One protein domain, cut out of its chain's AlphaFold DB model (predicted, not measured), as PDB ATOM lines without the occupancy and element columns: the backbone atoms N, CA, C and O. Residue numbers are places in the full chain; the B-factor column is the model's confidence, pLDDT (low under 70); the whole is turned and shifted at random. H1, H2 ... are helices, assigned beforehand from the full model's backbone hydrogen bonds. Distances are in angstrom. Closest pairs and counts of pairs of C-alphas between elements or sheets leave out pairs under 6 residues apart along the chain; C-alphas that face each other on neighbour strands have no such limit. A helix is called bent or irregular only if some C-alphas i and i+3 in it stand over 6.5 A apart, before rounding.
ATOM      1  N   LEU A 470     205.971 248.136 338.486       82.94
ATOM      2  CA  LEU A 470     206.812 249.305 338.221       82.94
ATOM      3  C   LEU A 470     207.269 249.397 336.753       82.94
ATOM      4  O   LEU A 470     207.241 250.482 336.184       82.94
ATOM      5  N   ASP A 471     207.634 248.297 336.088       86.56
ATOM      6  CA  ASP A 471     207.988 248.332 334.655       86.56
ATOM      7  C   ASP A 471     206.779 248.649 333.765       86.56
ATOM      8  O   ASP A 471     206.901 249.373 332.776       86.56
ATOM      9  N   SER A 472     205.597 248.166 334.154       83.88
ATOM     10  CA  SER A 472     204.327 248.517 333.506       83.88
ATOM     11  C   SER A 472     204.006 250.009 333.681       83.88
ATOM     12  O   SER A 472     203.505 250.653 332.758       83.88
ATOM     13  N   PHE A 473     204.356 250.580 334.838       84.06
ATOM     14  CA  PHE A 473     204.250 252.009 335.115       84.06
ATOM     15  C   PHE A 473     205.291 252.842 334.348       84.06
ATOM     16  O   PHE A 473     204.936 253.876 333.786       84.06
ATOM     17  N   LYS A 474     206.543 252.376 334.210       88.88
ATOM     18  CA  LYS A 474     207.561 252.995 333.333       88.88
ATOM     19  C   LYS A 474     207.099 253.019 331.868       88.88
ATOM     20  O   LYS A 474     207.214 254.054 331.214       88.88
ATOM     21  N   GLU A 475     206.532 251.919 331.354       88.69
ATOM     22  CA  GLU A 475     205.966 251.879 329.994       88.69
ATOM     23  C   GLU A 475     204.780 252.850 329.857       88.69
ATOM     24  O   GLU A 475     204.685 253.567 328.858       88.69
ATOM     25  N   ALA A 476     203.905 252.947 330.864       84.81
ATOM     26  CA  ALA A 476     202.832 253.941 330.894       84.81
ATOM     27  C   ALA A 476     203.371 255.384 330.899       84.81
ATOM     28  O   ALA A 476     202.876 256.218 330.144       84.81
ATOM     29  N   LEU A 477     204.415 255.669 331.680       86.69
ATOM     30  CA  LEU A 477     205.037 256.988 331.788       86.69
ATOM     31  C   LEU A 477     205.630 257.454 330.451       86.69
ATOM     32  O   LEU A 477     205.365 258.576 330.025       86.69
ATOM     33  N   VAL A 478     206.349 256.579 329.744       90.44
ATOM     34  CA  VAL A 478     206.944 256.879 328.426       90.44
ATOM     35  C   VAL A 478     205.907 256.889 327.290       90.44
ATOM     36  O   VAL A 478     206.108 257.550 326.275       90.44
ATOM     37  N   SER A 479     204.784 256.173 327.424       86.12
ATOM     38  CA  SER A 479     203.751 256.097 326.370       86.12
ATOM     39  C   SER A 479     202.598 257.099 326.511       86.12
ATOM     40  O   SER A 479     201.910 257.355 325.520       86.12
ATOM     41  N   GLN A 480     202.383 257.669 327.702       79.31
ATOM     42  CA  GLN A 480     201.330 258.658 327.985       79.31
ATOM     43  C   GLN A 480     201.865 260.081 328.223       79.31
ATOM     44  O   GLN A 480     201.070 260.999 328.421       79.31
ATOM     45  N   THR A 481     203.187 260.285 328.208       85.81
ATOM     46  CA  THR A 481     203.813 261.603 328.407       85.81
ATOM     47  C   THR A 481     204.914 261.880 327.373       85.81
ATOM     48  O   THR A 481     205.087 261.123 326.421       85.81
ATOM     49  N   ASP A 482     205.644 262.986 327.532       87.38
ATOM     50  CA  ASP A 482     206.804 263.365 326.713       87.38
ATOM     51  C   ASP A 482     208.154 262.878 327.287       87.38
ATOM     52  O   ASP A 482     209.208 263.267 326.778       87.38
ATOM     53  N   LEU A 483     208.149 262.056 328.345       89.50
ATOM     54  CA  LEU A 483     209.368 261.509 328.946       89.50
ATOM     55  C   LEU A 483     209.945 260.356 328.113       89.50
ATOM     56  O   LEU A 483     209.225 259.473 327.653       89.50
ATOM     57  N   THR A 484     211.267 260.339 327.948       88.94
ATOM     58  CA  THR A 484     211.978 259.283 327.203       88.94
ATOM     59  C   THR A 484     212.374 258.099 328.092       88.94
ATOM     60  O   THR A 484     212.544 258.250 329.303       88.94
ATOM     61  N   ASN A 485     212.584 256.916 327.494       84.62
ATOM     62  CA  ASN A 485     213.105 255.745 328.220       84.62
ATOM     63  C   ASN A 485     214.457 256.054 328.875       84.62
ATOM     64  O   ASN A 485     214.719 255.623 329.993       84.62
ATOM     65  N   GLU A 486     215.300 256.813 328.179       86.19
ATOM     66  CA  GLU A 486     216.611 257.255 328.632       86.19
ATOM     67  C   GLU A 486     216.518 258.117 329.900       86.19
ATOM     68  O   GLU A 486     217.284 257.892 330.831       86.19
ATOM     69  N   GLN A 487     215.557 259.047 329.980       86.06
ATOM     70  CA  GLN A 487     215.331 259.870 331.178       86.06
ATOM     71  C   GLN A 487     214.774 259.054 332.349       86.06
ATOM     72  O   GLN A 487     215.266 259.169 333.469       86.06
ATOM     73  N   VAL A 488     213.785 258.190 332.097       85.75
ATOM     74  CA  VAL A 488     213.201 257.325 333.137       85.75
ATOM     75  C   VAL A 488     214.248 256.345 333.689       85.75
ATOM     76  O   VAL A 488     214.296 256.114 334.894       85.75
ATOM     77  N   ALA A 489     215.142 255.831 332.840       82.88
ATOM     78  CA  ALA A 489     216.256 254.982 333.260       82.88
ATOM     79  C   ALA A 489     217.393 255.747 333.966       82.88
ATOM     80  O   ALA A 489     218.093 255.151 334.782       82.88
ATOM     81  N   ALA A 490     217.593 257.038 333.668       83.31
ATOM     82  CA  ALA A 490     218.631 257.861 334.296       83.31
ATOM     83  C   ALA A 490     218.317 258.220 335.758       83.31
ATOM     84  O   ALA A 490     219.237 258.291 336.568       83.31
ATOM     85  N   LEU A 491     217.033 258.392 336.095       81.12
ATOM     86  CA  LEU A 491     216.564 258.589 337.474       81.12
ATOM     87  C   LEU A 491     216.779 257.332 338.334       81.12
ATOM     88  O   LEU A 491     217.144 257.430 339.500       81.12
ATOM     89  N   GLY A 492     216.580 256.151 337.743       84.25
ATOM     90  CA  GLY A 492     216.706 254.867 338.426       84.25
ATOM     91  C   GLY A 492     215.493 254.501 339.289       84.25
ATOM     92  O   GLY A 492     214.788 255.350 339.833       84.25
ATOM     93  N   ASP A 493     215.254 253.195 339.411       82.38
ATOM     94  CA  ASP A 493     214.082 252.616 340.080       82.38
ATOM     95  C   ASP A 493     213.901 253.090 341.532       82.38
ATOM     96  O   ASP A 493     212.774 253.288 341.969       82.38
ATOM     97  N   GLU A 494     214.996 253.331 342.255       77.56
ATOM     98  CA  GLU A 494     215.008 253.811 343.644       77.56
ATOM     99  C   GLU A 494     214.443 255.237 343.779       77.56
ATOM    100  O   GLU A 494     213.586 255.490 344.624       77.56
ATOM    101  N   THR A 495     214.840 256.163 342.897       77.19
ATOM    102  CA  THR A 495     214.273 257.523 342.858       77.19
ATOM    103  C   THR A 495     212.828 257.512 342.365       77.19
ATOM    104  O   THR A 495     211.995 258.238 342.902       77.19
ATOM    105  N   LEU A 496     212.496 256.662 341.385       78.56
ATOM    106  CA  LEU A 496     211.111 256.505 340.933       78.56
ATOM    107  C   LEU A 496     210.209 256.004 342.073       78.56
ATOM    108  O   LEU A 496     209.151 256.589 342.296       78.56
ATOM    109  N   GLN A 497     210.640 254.985 342.822       78.62
ATOM    110  CA  GLN A 497     209.890 254.442 343.955       78.62
ATOM    111  C   GLN A 497     209.769 255.461 345.096       78.62
ATOM    112  O   GLN A 497     208.665 255.705 345.568       78.62
ATOM    113  N   SER A 498     210.855 256.157 345.450       74.25
ATOM    114  CA  SER A 498     210.827 257.228 346.454       74.25
ATOM    115  C   SER A 498     209.778 258.308 346.138       74.25
ATOM    116  O   SER A 498     209.063 258.751 347.038       74.25
ATOM    117  N   VAL A 499     209.613 258.691 344.867       70.00
ATOM    118  CA  VAL A 499     208.588 259.663 344.437       70.00
ATOM    119  C   VAL A 499     207.181 259.050 344.385       70.00
ATOM    120  O   VAL A 499     206.210 259.768 344.628       70.00
ATOM    121  N   LEU A 500     207.038 257.748 344.103       69.88
ATOM    122  CA  LEU A 500     205.744 257.058 344.196       69.88
ATOM    123  C   LEU A 500     205.252 257.070 345.649       69.88
ATOM    124  O   LEU A 500     204.130 257.504 345.911       69.88
ATOM    125  N   ASP A 501     206.125 256.677 346.577       72.31
ATOM    126  CA  ASP A 501     205.820 256.520 348.000       72.31
ATOM    127  C   ASP A 501     205.574 257.879 348.678       72.31
ATOM    128  O   ASP A 501     204.557 258.065 349.346       72.31
ATOM    129  N   THR A 502     206.452 258.867 348.449       65.12
ATOM    130  CA  THR A 502     206.375 260.202 349.086       65.12
ATOM    131  C   THR A 502     205.077 260.947 348.754       65.12
ATOM    132  O   THR A 502     204.583 261.723 349.572       65.12
ATOM    133  N   PHE A 503     204.500 260.712 347.571       63.19
ATOM    134  CA  PHE A 503     203.296 261.409 347.100       63.19
ATOM    135  C   PHE A 503     202.071 260.494 346.921       63.19
ATOM    136  O   PHE A 503     201.028 260.960 346.461       63.19
ATOM    137  N   GLY A 504     202.168 259.219 347.309       70.75
ATOM    138  CA  GLY A 504     201.053 258.267 347.311       70.75
ATOM    139  C   GLY A 504     200.517 257.895 345.923       70.75
ATOM    140  O   GLY A 504     199.311 257.685 345.773       70.75
ATOM    141  N   PHE A 505     201.376 257.834 344.902       70.88
ATOM    142  CA  PHE A 505     200.981 257.423 343.551       70.88
ATOM    143  C   PHE A 505     200.864 255.894 343.451       70.88
ATOM    144  O   PHE A 505     201.838 255.169 343.642       70.88
ATOM    145  N   ASP A 506     199.683 255.394 343.083       77.00
ATOM    146  CA  ASP A 506     199.460 253.961 342.867       77.00
ATOM    147  C   ASP A 506     200.144 253.514 341.564       77.00
ATOM    148  O   ASP A 506     199.726 253.890 340.466       77.00
ATOM    149  N   VAL A 507     201.189 252.688 341.679       75.75
ATOM    150  CA  VAL A 507     201.943 252.121 340.545       75.75
ATOM    151  C   VAL A 507     201.076 251.247 339.618       75.75
ATOM    152  O   VAL A 507     201.422 251.020 338.459       75.75
ATOM    153  N   THR A 508     199.920 250.777 340.095       75.75
ATOM    154  CA  THR A 508     198.948 249.996 339.317       75.75
ATOM    155  C   THR A 508     197.879 250.864 338.637       75.75
ATOM    156  O   THR A 508     197.231 250.403 337.688       75.75
ATOM    157  N   ASP A 509     197.719 252.132 339.040       74.75
ATOM    158  CA  ASP A 509     196.836 253.091 338.369       74.75
ATOM    159  C   ASP A 509     197.540 253.714 337.154       74.75
ATOM    160  O   ASP A 509     198.150 254.782 337.196       74.75
ATOM    161  N   LEU A 510     197.412 253.037 336.013       78.38
ATOM    162  CA  LEU A 510     197.954 253.500 334.733       78.38
ATOM    163  C   LEU A 510     197.067 254.559 334.039       78.38
ATOM    164  O   LEU A 510     197.118 254.678 332.812       78.38
ATOM    165  N   THR A 511     196.215 255.298 334.762       74.44
ATOM    166  CA  THR A 511     195.432 256.393 334.166       74.44
ATOM    167  C   THR A 511     196.285 257.621 333.857       74.44
ATOM    168  O   THR A 511     197.178 258.004 334.609       74.44
ATOM    169  N   GLU A 512     195.929 258.305 332.769       64.38
ATOM    170  CA  GLU A 512     196.560 259.541 332.289       64.38
ATOM    171  C   GLU A 512     196.698 260.618 333.383       64.38
ATOM    172  O   GLU A 512     197.676 261.361 333.388       64.38
ATOM    173  N   GLY A 513     195.760 260.677 334.338       60.66
ATOM    174  CA  GLY A 513     195.810 261.593 335.482       60.66
ATOM    175  C   GLY A 513     196.875 261.223 336.520       60.66
ATOM    176  O   GLY A 513     197.656 262.088 336.910       60.66
ATOM    177  N   ASN A 514     196.941 259.952 336.928       66.94
ATOM    178  CA  ASN A 514     197.946 259.458 337.876       66.94
ATOM    179  C   ASN A 514     199.361 259.568 337.277       66.94
ATOM    180  O   ASN A 514     200.267 260.139 337.883       66.94
ATOM    181  N   VAL A 515     199.516 259.144 336.017       69.44
ATOM    182  CA  VAL A 515     200.790 259.157 335.281       69.44
ATOM    183  C   VAL A 515     201.303 260.586 335.017       69.44
ATOM    184  O   VAL A 515     202.485 260.861 335.227       69.44
ATOM    185  N   ASN A 516     200.440 261.537 334.621       73.00
ATOM    186  CA  ASN A 516     200.862 262.940 334.474       73.00
ATOM    187  C   ASN A 516     201.084 263.645 335.823       73.00
ATOM    188  O   ASN A 516     201.941 264.529 335.907       73.00
ATOM    189  N   GLY A 517     200.366 263.246 336.878       70.56
ATOM    190  CA  GLY A 517     200.634 263.689 338.246       70.56
ATOM    191  C   GLY A 517     202.049 263.312 338.688       70.56
ATOM    192  O   GLY A 517     202.815 264.183 339.103       70.56
ATOM    193  N   PHE A 518     202.435 262.050 338.492       76.69
ATOM    194  CA  PHE A 518     203.780 261.567 338.801       76.69
ATOM    195  C   PHE A 518     204.862 262.278 337.969       76.69
ATOM    196  O   PHE A 518     205.841 262.767 338.533       76.69
ATOM    197  N   ARG A 519     204.656 262.457 336.651       86.75
ATOM    198  CA  ARG A 519     205.548 263.279 335.802       86.75
ATOM    199  C   ARG A 519     205.735 264.695 336.357       86.75
ATOM    200  O   ARG A 519     206.860 265.192 336.379       86.75
ATOM    201  N   ARG A 520     204.654 265.360 336.787       82.19
ATOM    202  CA  ARG A 520     204.728 266.702 337.392       82.19
ATOM    203  C   ARG A 520     205.614 266.691 338.638       82.19
ATOM    204  O   ARG A 520     206.428 267.600 338.782       82.19
ATOM    205  N   MET A 521     205.501 265.680 339.496       81.69
ATOM    206  CA  MET A 521     206.332 265.577 340.700       81.69
ATOM    207  C   MET A 521     207.801 265.300 340.374       81.69
ATOM    208  O   MET A 521     208.661 266.014 340.888       81.69
ATOM    209  N   LEU A 522     208.096 264.385 339.443       83.75
ATOM    210  CA  LEU A 522     209.466 264.148 338.965       83.75
ATOM    211  C   LEU A 522     210.142 265.435 338.470       83.75
ATOM    212  O   LEU A 522     211.243 265.756 338.909       83.75
ATOM    213  N   ILE A 523     209.475 266.200 337.600       83.19
ATOM    214  CA  ILE A 523     210.022 267.450 337.041       83.19
ATOM    215  C   ILE A 523     210.134 268.551 338.114       83.19
ATOM    216  O   ILE A 523     211.035 269.383 338.043       83.19
ATOM    217  N   THR A 524     209.269 268.548 339.134       80.19
ATOM    218  CA  THR A 524     209.325 269.519 340.247       80.19
ATOM    219  C   THR A 524     210.486 269.243 341.208       80.19
ATOM    220  O   THR A 524     211.108 270.188 341.697       80.19
ATOM    221  N   TYR A 525     210.823 267.972 341.458       81.31
ATOM    222  CA  TYR A 525     211.896 267.582 342.386       81.31
ATOM    223  C   TYR A 525     213.269 267.408 341.716       81.31
ATOM    224  O   TYR A 525     214.283 267.725 342.337       81.31
ATOM    225  N   TYR A 526     213.317 267.000 340.445       84.50
ATOM    226  CA  TYR A 526     214.558 266.666 339.728       84.50
ATOM    227  C   TYR A 526     214.694 267.374 338.360       84.50
ATOM    228  O   TYR A 526     215.031 266.703 337.378       84.50
ATOM    229  N   PRO A 527     214.437 268.700 338.255       87.06
ATOM    230  CA  PRO A 527     214.327 269.424 336.980       87.06
ATOM    231  C   PRO A 527     215.535 269.243 336.051       87.06
ATOM    232  O   PRO A 527     215.355 269.158 334.841       87.06
ATOM    233  N   ASP A 528     216.739 269.090 336.607       88.25
ATOM    234  CA  ASP A 528     218.007 268.958 335.873       88.25
ATOM    235  C   ASP A 528     218.108 267.683 335.005       88.25
ATOM    236  O   ASP A 528     218.989 267.569 334.154       88.25
ATOM    237  N   ASN A 529     217.198 266.717 335.193       86.00
ATOM    238  CA  ASN A 529     217.087 265.501 334.373       86.00
ATOM    239  C   ASN A 529     216.141 265.674 333.163       86.00
ATOM    240  O   ASN A 529     215.919 264.735 332.386       86.00
ATOM    241  N   PHE A 530     215.559 266.864 332.997       89.31
ATOM    242  CA  PHE A 530     214.521 267.160 332.015       89.31
ATOM    243  C   PHE A 530     214.913 268.309 331.086       89.31
ATOM    244  O   PHE A 530     215.840 269.070 331.342       89.31
ATOM    245  N   THR A 531     214.229 268.409 329.946       88.50
ATOM    246  CA  THR A 531     214.467 269.490 328.984       88.50
ATOM    247  C   THR A 531     213.797 270.782 329.435       88.50
ATOM    248  O   THR A 531     212.770 270.752 330.115       88.50
ATOM    249  N   ASP A 532     214.297 271.927 328.960       85.19
ATOM    250  CA  ASP A 532     213.647 273.228 329.165       85.19
ATOM    251  C   ASP A 532     212.157 273.197 328.780       85.19
ATOM    252  O   ASP A 532     211.336 273.845 329.420       85.19
ATOM    253  N   GLU A 533     211.771 272.444 327.747       84.69
ATOM    254  CA  GLU A 533     210.377 272.332 327.300       84.69
ATOM    255  C   GLU A 533     209.511 271.532 328.294       84.69
ATOM    256  O   GLU A 533     208.405 271.964 328.627       84.69
ATOM    257  N   GLN A 534     210.039 270.436 328.854       83.69
ATOM    258  CA  GLN A 534     209.401 269.653 329.923       83.69
ATOM    259  C   GLN A 534     209.280 270.467 331.230       83.69
ATOM    260  O   GLN A 534     208.210 270.515 331.843       83.69
ATOM    261  N   VAL A 535     210.349 271.172 331.615       87.50
ATOM    262  CA  VAL A 535     210.411 272.077 332.778       87.50
ATOM    263  C   VAL A 535     209.409 273.229 332.638       87.50
ATOM    264  O   VAL A 535     208.588 273.451 333.529       87.50
ATOM    265  N   ASN A 536     209.400 273.922 331.494       84.19
ATOM    266  CA  ASN A 536     208.448 275.002 331.218       84.19
ATOM    267  C   ASN A 536     206.998 274.495 331.138       84.19
ATOM    268  O   ASN A 536     206.094 275.188 331.600       84.19
ATOM    269  N   SER A 537     206.763 273.288 330.609       82.69
ATOM    270  CA  SER A 537     205.443 272.640 330.597       82.69
ATOM    271  C   SER A 537     204.867 272.499 332.012       82.69
ATOM    272  O   SER A 537     203.721 272.884 332.241       82.69
ATOM    273  N   VAL A 538     205.656 272.007 332.974       80.88
ATOM    274  CA  VAL A 538     205.193 271.844 334.362       80.88
ATOM    275  C   VAL A 538     205.104 273.182 335.096       80.88
ATOM    276  O   VAL A 538     204.100 273.435 335.762       80.88
ATOM    277  N   ALA A 539     206.078 274.076 334.918       83.50
ATOM    278  CA  ALA A 539     206.028 275.415 335.499       83.50
ATOM    279  C   ALA A 539     204.803 276.218 335.015       83.50
ATOM    280  O   ALA A 539     204.194 276.930 335.806       83.50
ATOM    281  N   ASN A 540     204.369 276.058 333.761       82.94
ATOM    282  CA  ASN A 540     203.153 276.708 333.256       82.94
ATOM    283  C   ASN A 540     201.872 276.186 333.919       82.94
ATOM    284  O   ASN A 540     201.007 276.991 334.253       82.94
ATOM    285  N   LEU A 541     201.769 274.881 334.191       76.88
ATOM    286  CA  LEU A 541     200.642 274.332 334.960       76.88
ATOM    287  C   LEU A 541     200.614 274.883 336.397       76.88
ATOM    288  O   LEU A 541     199.542 275.146 336.936       76.88
ATOM    289  N   LEU A 542     201.784 275.098 337.008       80.25
ATOM    290  CA  LEU A 542     201.909 275.715 338.334       80.25
ATOM    291  C   LEU A 542     201.529 277.207 338.309       80.25
ATOM    292  O   LEU A 542     200.751 277.642 339.158       80.25
ATOM    293  N   ARG A 543     201.986 277.963 337.298       84.56
ATOM    294  CA  ARG A 543     201.573 279.355 337.036       84.56
ATOM    295  C   ARG A 543     200.056 279.471 336.911       84.56
ATOM    296  O   ARG A 543     199.453 280.249 337.642       84.56
ATOM    297  N   GLU A 544     199.434 278.678 336.035       78.44
ATOM    298  CA  GLU A 544     197.977 278.667 335.839       78.44
ATOM    299  C   GLU A 544     197.229 278.329 337.139       78.44
ATOM    300  O   GLU A 544     196.234 278.977 337.466       78.44
ATOM    301  N   SER A 545     197.747 277.373 337.920       71.75
ATOM    302  CA  SER A 545     197.213 277.001 339.233       71.75
ATOM    303  C   SER A 545     197.213 278.195 340.201       71.75
ATOM    304  O   SER A 545     196.146 278.604 340.668       71.75
ATOM    305  N   SER A 546     198.363 278.834 340.445       76.56
ATOM    306  CA  SER A 546     198.451 279.990 341.354       76.56
ATOM    307  C   SER A 546     197.686 281.218 340.842       76.56
ATOM    308  O   SER A 546     197.022 281.885 341.633       76.56
ATOM    309  N   VAL A 547     197.690 281.493 339.533       79.81
ATOM    310  CA  VAL A 547     196.896 282.571 338.901       79.81
ATOM    311  C   VAL A 547     195.387 282.340 339.058       79.81
ATOM    312  O   VAL A 547     194.629 283.294 339.212       79.81
ATOM    313  N   SER A 548     194.920 281.086 339.076       73.69
ATOM    314  CA  SER A 548     193.496 280.782 339.297       73.69
ATOM    315  C   SER A 548     193.024 281.032 340.739       73.69
ATOM    316  O   SER A 548     191.832 281.243 340.971       73.69
ATOM    317  N   ALA A 549     193.950 281.028 341.705       67.62
ATOM    318  CA  ALA A 549     193.659 281.073 343.138       67.62
ATOM    319  C   ALA A 549     194.090 282.377 343.839       67.62
ATOM    320  O   ALA A 549     193.715 282.597 344.991       67.62
ATOM    321  N   THR A 550     194.869 283.241 343.179       80.50
ATOM    322  CA  THR A 550     195.501 284.421 343.796       80.50
ATOM    323  C   THR A 550     195.394 285.668 342.912       80.50
ATOM    324  O   THR A 550     195.131 285.543 341.718       80.50
ATOM    325  N   PRO A 551     195.658 286.878 343.446       75.12
ATOM    326  CA  PRO A 551     195.727 288.105 342.650       75.12
ATOM    327  C   PRO A 551     196.746 288.097 341.493       75.12
ATOM    328  O   PRO A 551     196.704 289.004 340.664       75.12
ATOM    329  N   MET A 552     197.676 287.133 341.427       82.06
ATOM    330  CA  MET A 552     198.671 287.048 340.355       82.06
ATOM    331  C   MET A 552     198.007 286.996 338.972       82.06
ATOM    332  O   MET A 552     197.138 286.168 338.720       82.06
ATOM    333  N   THR A 553     198.457 287.833 338.037       82.00
ATOM    334  CA  THR A 553     198.049 287.730 336.627       82.00
ATOM    335  C   THR A 553     198.993 286.805 335.865       82.00
ATOM    336  O   THR A 553     200.165 286.674 336.218       82.00
ATOM    337  N   MET A 554     198.527 286.202 334.767       79.44
ATOM    338  CA  MET A 554     199.401 285.373 333.925       79.44
ATOM    339  C   MET A 554     200.551 286.186 333.300       79.44
ATOM    340  O   MET A 554     201.639 285.655 333.102       79.44
ATOM    341  N   ASP A 555     200.354 287.486 333.058       80.00
ATOM    342  CA  ASP A 555     201.412 288.387 332.579       80.00
ATOM    343  C   ASP A 555     202.523 288.595 333.627       80.00
ATOM    344  O   ASP A 555     203.689 288.726 333.262       80.00
ATOM    345  N   ILE A 556     202.193 288.568 334.925       79.69
ATOM    346  CA  ILE A 556     203.180 288.543 336.018       79.69
ATOM    347  C   ILE A 556     203.824 287.154 336.115       79.69
ATOM    348  O   ILE A 556     205.047 287.039 336.117       79.69
ATOM    349  N   ALA A 557     203.015 286.092 336.124       81.94
ATOM    350  CA  ALA A 557     203.482 284.713 336.268       81.94
ATOM    351  C   ALA A 557     204.485 284.301 335.169       81.94
ATOM    352  O   ALA A 557     205.453 283.592 335.441       81.94
ATOM    353  N   ASN A 558     204.285 284.785 333.939       83.19
ATOM    354  CA  ASN A 558     205.161 284.552 332.786       83.19
ATOM    355  C   ASN A 558     206.514 285.286 332.849       83.19
ATOM    356  O   ASN A 558     207.408 284.948 332.075       83.19
ATOM    357  N   GLN A 559     206.674 286.291 333.717       81.25
ATOM    358  CA  GLN A 559     207.943 287.013 333.905       81.25
ATOM    359  C   GLN A 559     208.835 286.376 334.983       81.25
ATOM    360  O   GLN A 559     210.031 286.651 335.030       81.25
ATOM    361  N   ILE A 560     208.266 285.511 335.824       85.69
ATOM    362  CA  ILE A 560     208.979 284.778 336.876       85.69
ATOM    363  C   ILE A 560     209.638 283.529 336.261       85.69
ATOM    364  O   ILE A 560     208.961 282.817 335.510       85.69
ATOM    365  N   PRO A 561     210.913 283.212 336.565       89.69
ATOM    366  CA  PRO A 561     211.589 282.014 336.067       89.69
ATOM    367  C   PRO A 561     210.848 280.701 336.361       89.69
ATOM    368  O   PRO A 561     210.166 280.542 337.371       89.69
ATOM    369  N   SER A 562     210.997 279.720 335.467       86.31
ATOM    370  CA  SER A 562     210.379 278.395 335.642       86.31
ATOM    371  C   SER A 562     211.039 277.565 336.746       86.31
ATOM    372  O   SER A 562     210.355 276.744 337.348       86.31
ATOM    373  N   GLY A 563     212.325 277.800 337.039       84.00
ATOM    374  CA  GLY A 563     213.017 277.198 338.183       84.00
ATOM    375  C   GLY A 563     212.366 277.613 339.501       84.00
ATOM    376  O   GLY A 563     211.860 276.760 340.219       84.00
ATOM    377  N   ASP A 564     212.272 278.918 339.757       85.88
ATOM    378  CA  ASP A 564     211.648 279.515 340.946       85.88
ATOM    379  C   ASP A 564     210.237 278.965 341.200       85.88
ATOM    380  O   ASP A 564     209.916 278.544 342.310       85.88
ATOM    381  N   PHE A 565     209.408 278.878 340.152       82.31
ATOM    382  CA  PHE A 565     208.057 278.320 340.257       82.31
ATOM    383  C   PHE A 565     208.034 276.844 340.683       82.31
ATOM    384  O   PHE A 565     207.120 276.442 341.408       82.31
ATOM    385  N   LEU A 566     209.014 276.036 340.261       82.12
ATOM    386  CA  LEU A 566     209.173 274.654 340.725       82.12
ATOM    387  C   LEU A 566     209.722 274.621 342.158       82.12
ATOM    388  O   LEU A 566     209.188 273.883 342.979       82.12
ATOM    389  N   THR A 567     210.714 275.456 342.482       87.50
ATOM    390  CA  THR A 567     211.322 275.570 343.819       87.50
ATOM    391  C   THR A 567     210.294 275.944 344.884       87.50
ATOM    392  O   THR A 567     210.143 275.216 345.858       87.50
ATOM    393  N   TRP A 568     209.500 276.999 344.685       86.06
ATOM    394  CA  TRP A 568     208.474 277.399 345.658       86.06
ATOM    395  C   TRP A 568     207.313 276.404 345.737       86.06
ATOM    396  O   TRP A 568     206.715 276.228 346.796       86.06
ATOM    397  N   SER A 569     206.997 275.720 344.633       77.12
ATOM    398  CA  SER A 569     206.028 274.617 344.659       77.12
ATOM    399  C   SER A 569     206.560 273.415 345.439       77.12
ATOM    400  O   SER A 569     205.778 272.735 346.095       77.12
ATOM    401  N   ARG A 570     207.878 273.176 345.408       78.81
ATOM    402  CA  ARG A 570     208.563 272.168 346.223       78.81
ATOM    403  C   ARG A 570     208.548 272.557 347.701       78.81
ATOM    404  O   ARG A 570     208.045 271.786 348.504       78.81
ATOM    405  N   GLU A 571     208.969 273.779 348.041       79.38
ATOM    406  CA  GLU A 571     208.917 274.330 349.408       79.38
ATOM    407  C   GLU A 571     207.515 274.206 350.029       79.38
ATOM    408  O   GLU A 571     207.377 273.767 351.169       79.38
ATOM    409  N   SER A 572     206.466 274.531 349.268       72.31
ATOM    410  CA  SER A 572     205.061 274.401 349.684       72.31
ATOM    411  C   SER A 572     204.629 272.952 349.978       72.31
ATOM    412  O   SER A 572     203.755 272.716 350.815       72.31
ATOM    413  N   ILE A 573     205.230 271.965 349.309       65.81
ATOM    414  CA  ILE A 573     204.931 270.534 349.489       65.81
ATOM    415  C   ILE A 573     205.796 269.935 350.606       65.81
ATOM    416  O   ILE A 573     205.266 269.229 351.462       65.81
ATOM    417  N   ASP A 574     207.082 270.287 350.670       61.28
ATOM    418  CA  ASP A 574     208.018 269.875 351.726       61.28
ATOM    419  C   ASP A 574     207.618 270.438 353.107       61.28
ATOM    420  O   ASP A 574     207.866 269.810 354.134       61.28
ATOM    421  N   THR A 575     206.940 271.593 353.148       59.09
ATOM    422  CA  THR A 575     206.315 272.144 354.369       59.09
ATOM    423  C   THR A 575     204.939 271.540 354.691       59.09
ATOM    424  O   THR A 575     204.296 271.950 355.656       59.09
ATOM    425  N   GLY A 576     204.464 270.558 353.915       49.00
ATOM    426  CA  GLY A 576     203.212 269.833 354.155       49.00
ATOM    427  C   GLY A 576     201.925 270.596 353.813       49.00
ATOM    428  O   GLY A 576     200.838 270.041 353.970       49.00
ATOM    429  N   GLY A 577     202.016 271.843 353.338       51.66
ATOM    430  CA  GLY A 577     200.845 272.670 353.032       51.66
ATOM    431  C   GLY A 577     200.195 272.359 351.681       51.66
ATOM    432  O   GLY A 577     198.969 272.377 351.574       51.66
ATOM    433  N   ASN A 578     201.007 272.094 350.647       53.84
ATOM    434  CA  ASN A 578     200.592 272.065 349.234       53.84
ATOM    435  C   ASN A 578     199.734 273.300 348.868       53.84
ATOM    436  O   ASN A 578     198.742 273.224 348.138       53.84
ATOM    437  N   ASP A 579     200.101 274.450 349.440       64.69
ATOM    438  CA  ASP A 579     199.384 275.709 349.305       64.69
ATOM    439  C   ASP A 579     199.648 276.318 347.924       64.69
ATOM    440  O   ASP A 579     200.737 276.807 347.611       64.69
ATOM    441  N   ILE A 580     198.593 276.315 347.111       58.66
ATOM    442  CA  ILE A 580     198.490 276.938 345.788       58.66
ATOM    443  C   ILE A 580     198.815 278.444 345.790       58.66
ATOM    444  O   ILE A 580     199.150 279.002 344.739       58.66
ATOM    445  N   THR A 581     198.734 279.106 346.950       64.31
ATOM    446  CA  THR A 581     199.068 280.523 347.133       64.31
ATOM    447  C   THR A 581     200.523 280.767 347.535       64.31
ATOM    448  O   THR A 581     201.005 281.886 347.370       64.31
ATOM    449  N   TYR A 582     201.264 279.745 347.974       73.06
ATOM    450  CA  TYR A 582     202.661 279.887 348.397       73.06
ATOM    451  C   TYR A 582     203.589 280.408 347.276       73.06
ATOM    452  O   TYR A 582     204.335 281.354 347.532       73.06
ATOM    453  N   PRO A 583     203.496 279.948 346.005       76.81
ATOM    454  CA  PRO A 583     204.265 280.548 344.909       76.81
ATOM    455  C   PRO A 583     203.916 282.022 344.640       76.81
ATOM    456  O   PRO A 583     204.746 282.762 344.124       76.81
ATOM    457  N   PHE A 584     202.712 282.483 345.004       77.25
ATOM    458  CA  PHE A 584     202.354 283.905 344.943       77.25
ATOM    459  C   PHE A 584     202.945 284.693 346.116       77.25
ATOM    460  O   PHE A 584     203.459 285.782 345.888       77.25
ATOM    461  N   GLN A 585     202.943 284.143 347.334       72.00
ATOM    462  CA  GLN A 585     203.619 284.751 348.489       72.00
ATOM    463  C   GLN A 585     205.113 284.949 348.182       72.00
ATOM    464  O   GLN A 585     205.606 286.076 348.211       72.00
ATOM    465  N   ARG A 586     205.794 283.887 347.731       80.19
ATOM    466  CA  ARG A 586     207.196 283.942 347.295       80.19
ATOM    467  C   ARG A 586     207.439 284.885 346.118       80.19
ATOM    468  O   ARG A 586     208.468 285.556 346.083       80.19
ATOM    469  N   ALA A 587     206.496 285.006 345.184       77.12
ATOM    470  CA  ALA A 587     206.600 285.982 344.103       77.12
ATOM    471  C   ALA A 587     206.485 287.437 344.590       77.12
ATOM    472  O   ALA A 587     207.191 288.294 344.062       77.12
ATOM    473  N   LEU A 588     205.642 287.730 345.589       69.44
ATOM    474  CA  LEU A 588     205.565 289.061 346.205       69.44
ATOM    475  C   LEU A 588     206.850 289.411 346.973       69.44
ATOM    476  O   LEU A 588     207.270 290.563 346.940       69.44
ATOM    477  N   GLU A 589     207.466 288.432 347.642       70.81
ATOM    478  CA  GLU A 589     208.748 288.587 348.346       70.81
ATOM    479  C   GLU A 589     209.921 288.797 347.370       70.81
ATOM    480  O   GLU A 589     210.722 289.714 347.543       70.81
ATOM    481  N   THR A 590     210.011 287.962 346.330       69.88
ATOM    482  CA  THR A 590     211.170 287.901 345.418       69.88
ATOM    483  C   THR A 590     211.093 288.925 344.283       69.88
ATOM    484  O   THR A 590     212.113 289.474 343.869       69.88
ATOM    485  N   TYR A 591     209.887 289.206 343.777       72.19
ATOM    486  CA  TYR A 591     209.652 290.051 342.601       72.19
ATOM    487  C   TYR A 591     208.561 291.126 342.820       72.19
ATOM    488  O   TYR A 591     207.674 291.276 341.970       72.19
TER     489      TYR A 591
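What this domain is: This is residues 470 to 591 of the 723 residues of the protein "LPXTG cell wall anchor domain-containing protein" of Fundicoccus ignavus (UniProt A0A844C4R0). Two lobes of crossed helices sit end to end along the longest axis: H1, the kinked H2 and H3 make one, and H4, H5, H6 and H7 the other. The last residues of H3 join them near the middle, packing on H4 and H6, while H5 and H7 lie toward the far end. The printed part has 122 residues with seven named helices, H1 to H7 in order, and no named strand; its class is all helix. It is compact, with a radius of gyration of the C-alphas of 14.7 A, and elongated, spanning 42 by 27 by 22 A.

Where its parts are: Find C-alpha 470 at (206.812, 249.305, 338.221); from there H1 runs over residues 470 to 480, 14.9 A. Next comes H2, residues 485 to 503, 22.0 A, which is irregular: C-alphas 490 and 493 are 9.0 A apart, and it has a kink of 84 degrees near residue 493. H3 holds residues 512 to 525, 20.0 A. Look for C-alpha 532 at (213.647, 273.228, 329.165), where H4 begins; it runs to residue 549, 25.6 A. H5 is short, residues 554 to 557, and H6 takes residues 562 to 574, 18.4 A. H7, residues 582 to 590, 12.1 A, ends at C-alpha 590 at (211.170, 287.901, 345.418).

How they stand to each other: H3 is the hub, touching four helices. H1 touches it about perpendicular, at 84 degrees, and the closest C-alphas, of Leu 477 and Val 515, are 5.9 A apart. H1 and H2 only just touch, with 3 pairs of C-alphas within 8 A; the closest, of Val 478 and Asn 485, are 6.3 A apart. H2 touches H3 with residues 499 to 500 alone, Val 499 to Leu 522 at 7.1 A between C-alphas. Go on to residues 520 to 524, with which alone H3 touches H4; the C-alphas of Arg 520 and Val 538 are the closest, 6.0 A. With residues 524 to 525 alone H3 touches H6, closest at the C-alphas of Thr 524 and Leu 566, 5.2 A. H4 touches H6 at a steep tilt of 61 degrees, the same way, closest at the C-alphas of Ala 539 and Ser 562, 5.3 A. H5 touches H4, with the C-alphas of Ala 557 and Arg 543 closest at 5.7 A, but H5 and H6 are apart. H7 touches H6 at a steep tilt of 55 degrees, opposite ways, closest at the C-alphas of Pro 583 and Trp 568, 5.3 A. H1 and H2 are apart from H4, H5, H6 and H7. In H1, H3, H4, H6 and H7 every O i to N i+4 pair is within hydrogen-bond range; in H2 10 of 15 are, and H5 is too short for such a pair.

The domain as a whole: The two C-alphas farthest apart, of Ser 472 and Glu 589, are 43.0 A apart. The printed part has no cut, and no link is long. Mean pLDDT of the printed part is 78.3; look for values under 70 in 19 residues, among them residues 512 to 515 and 573 to 581.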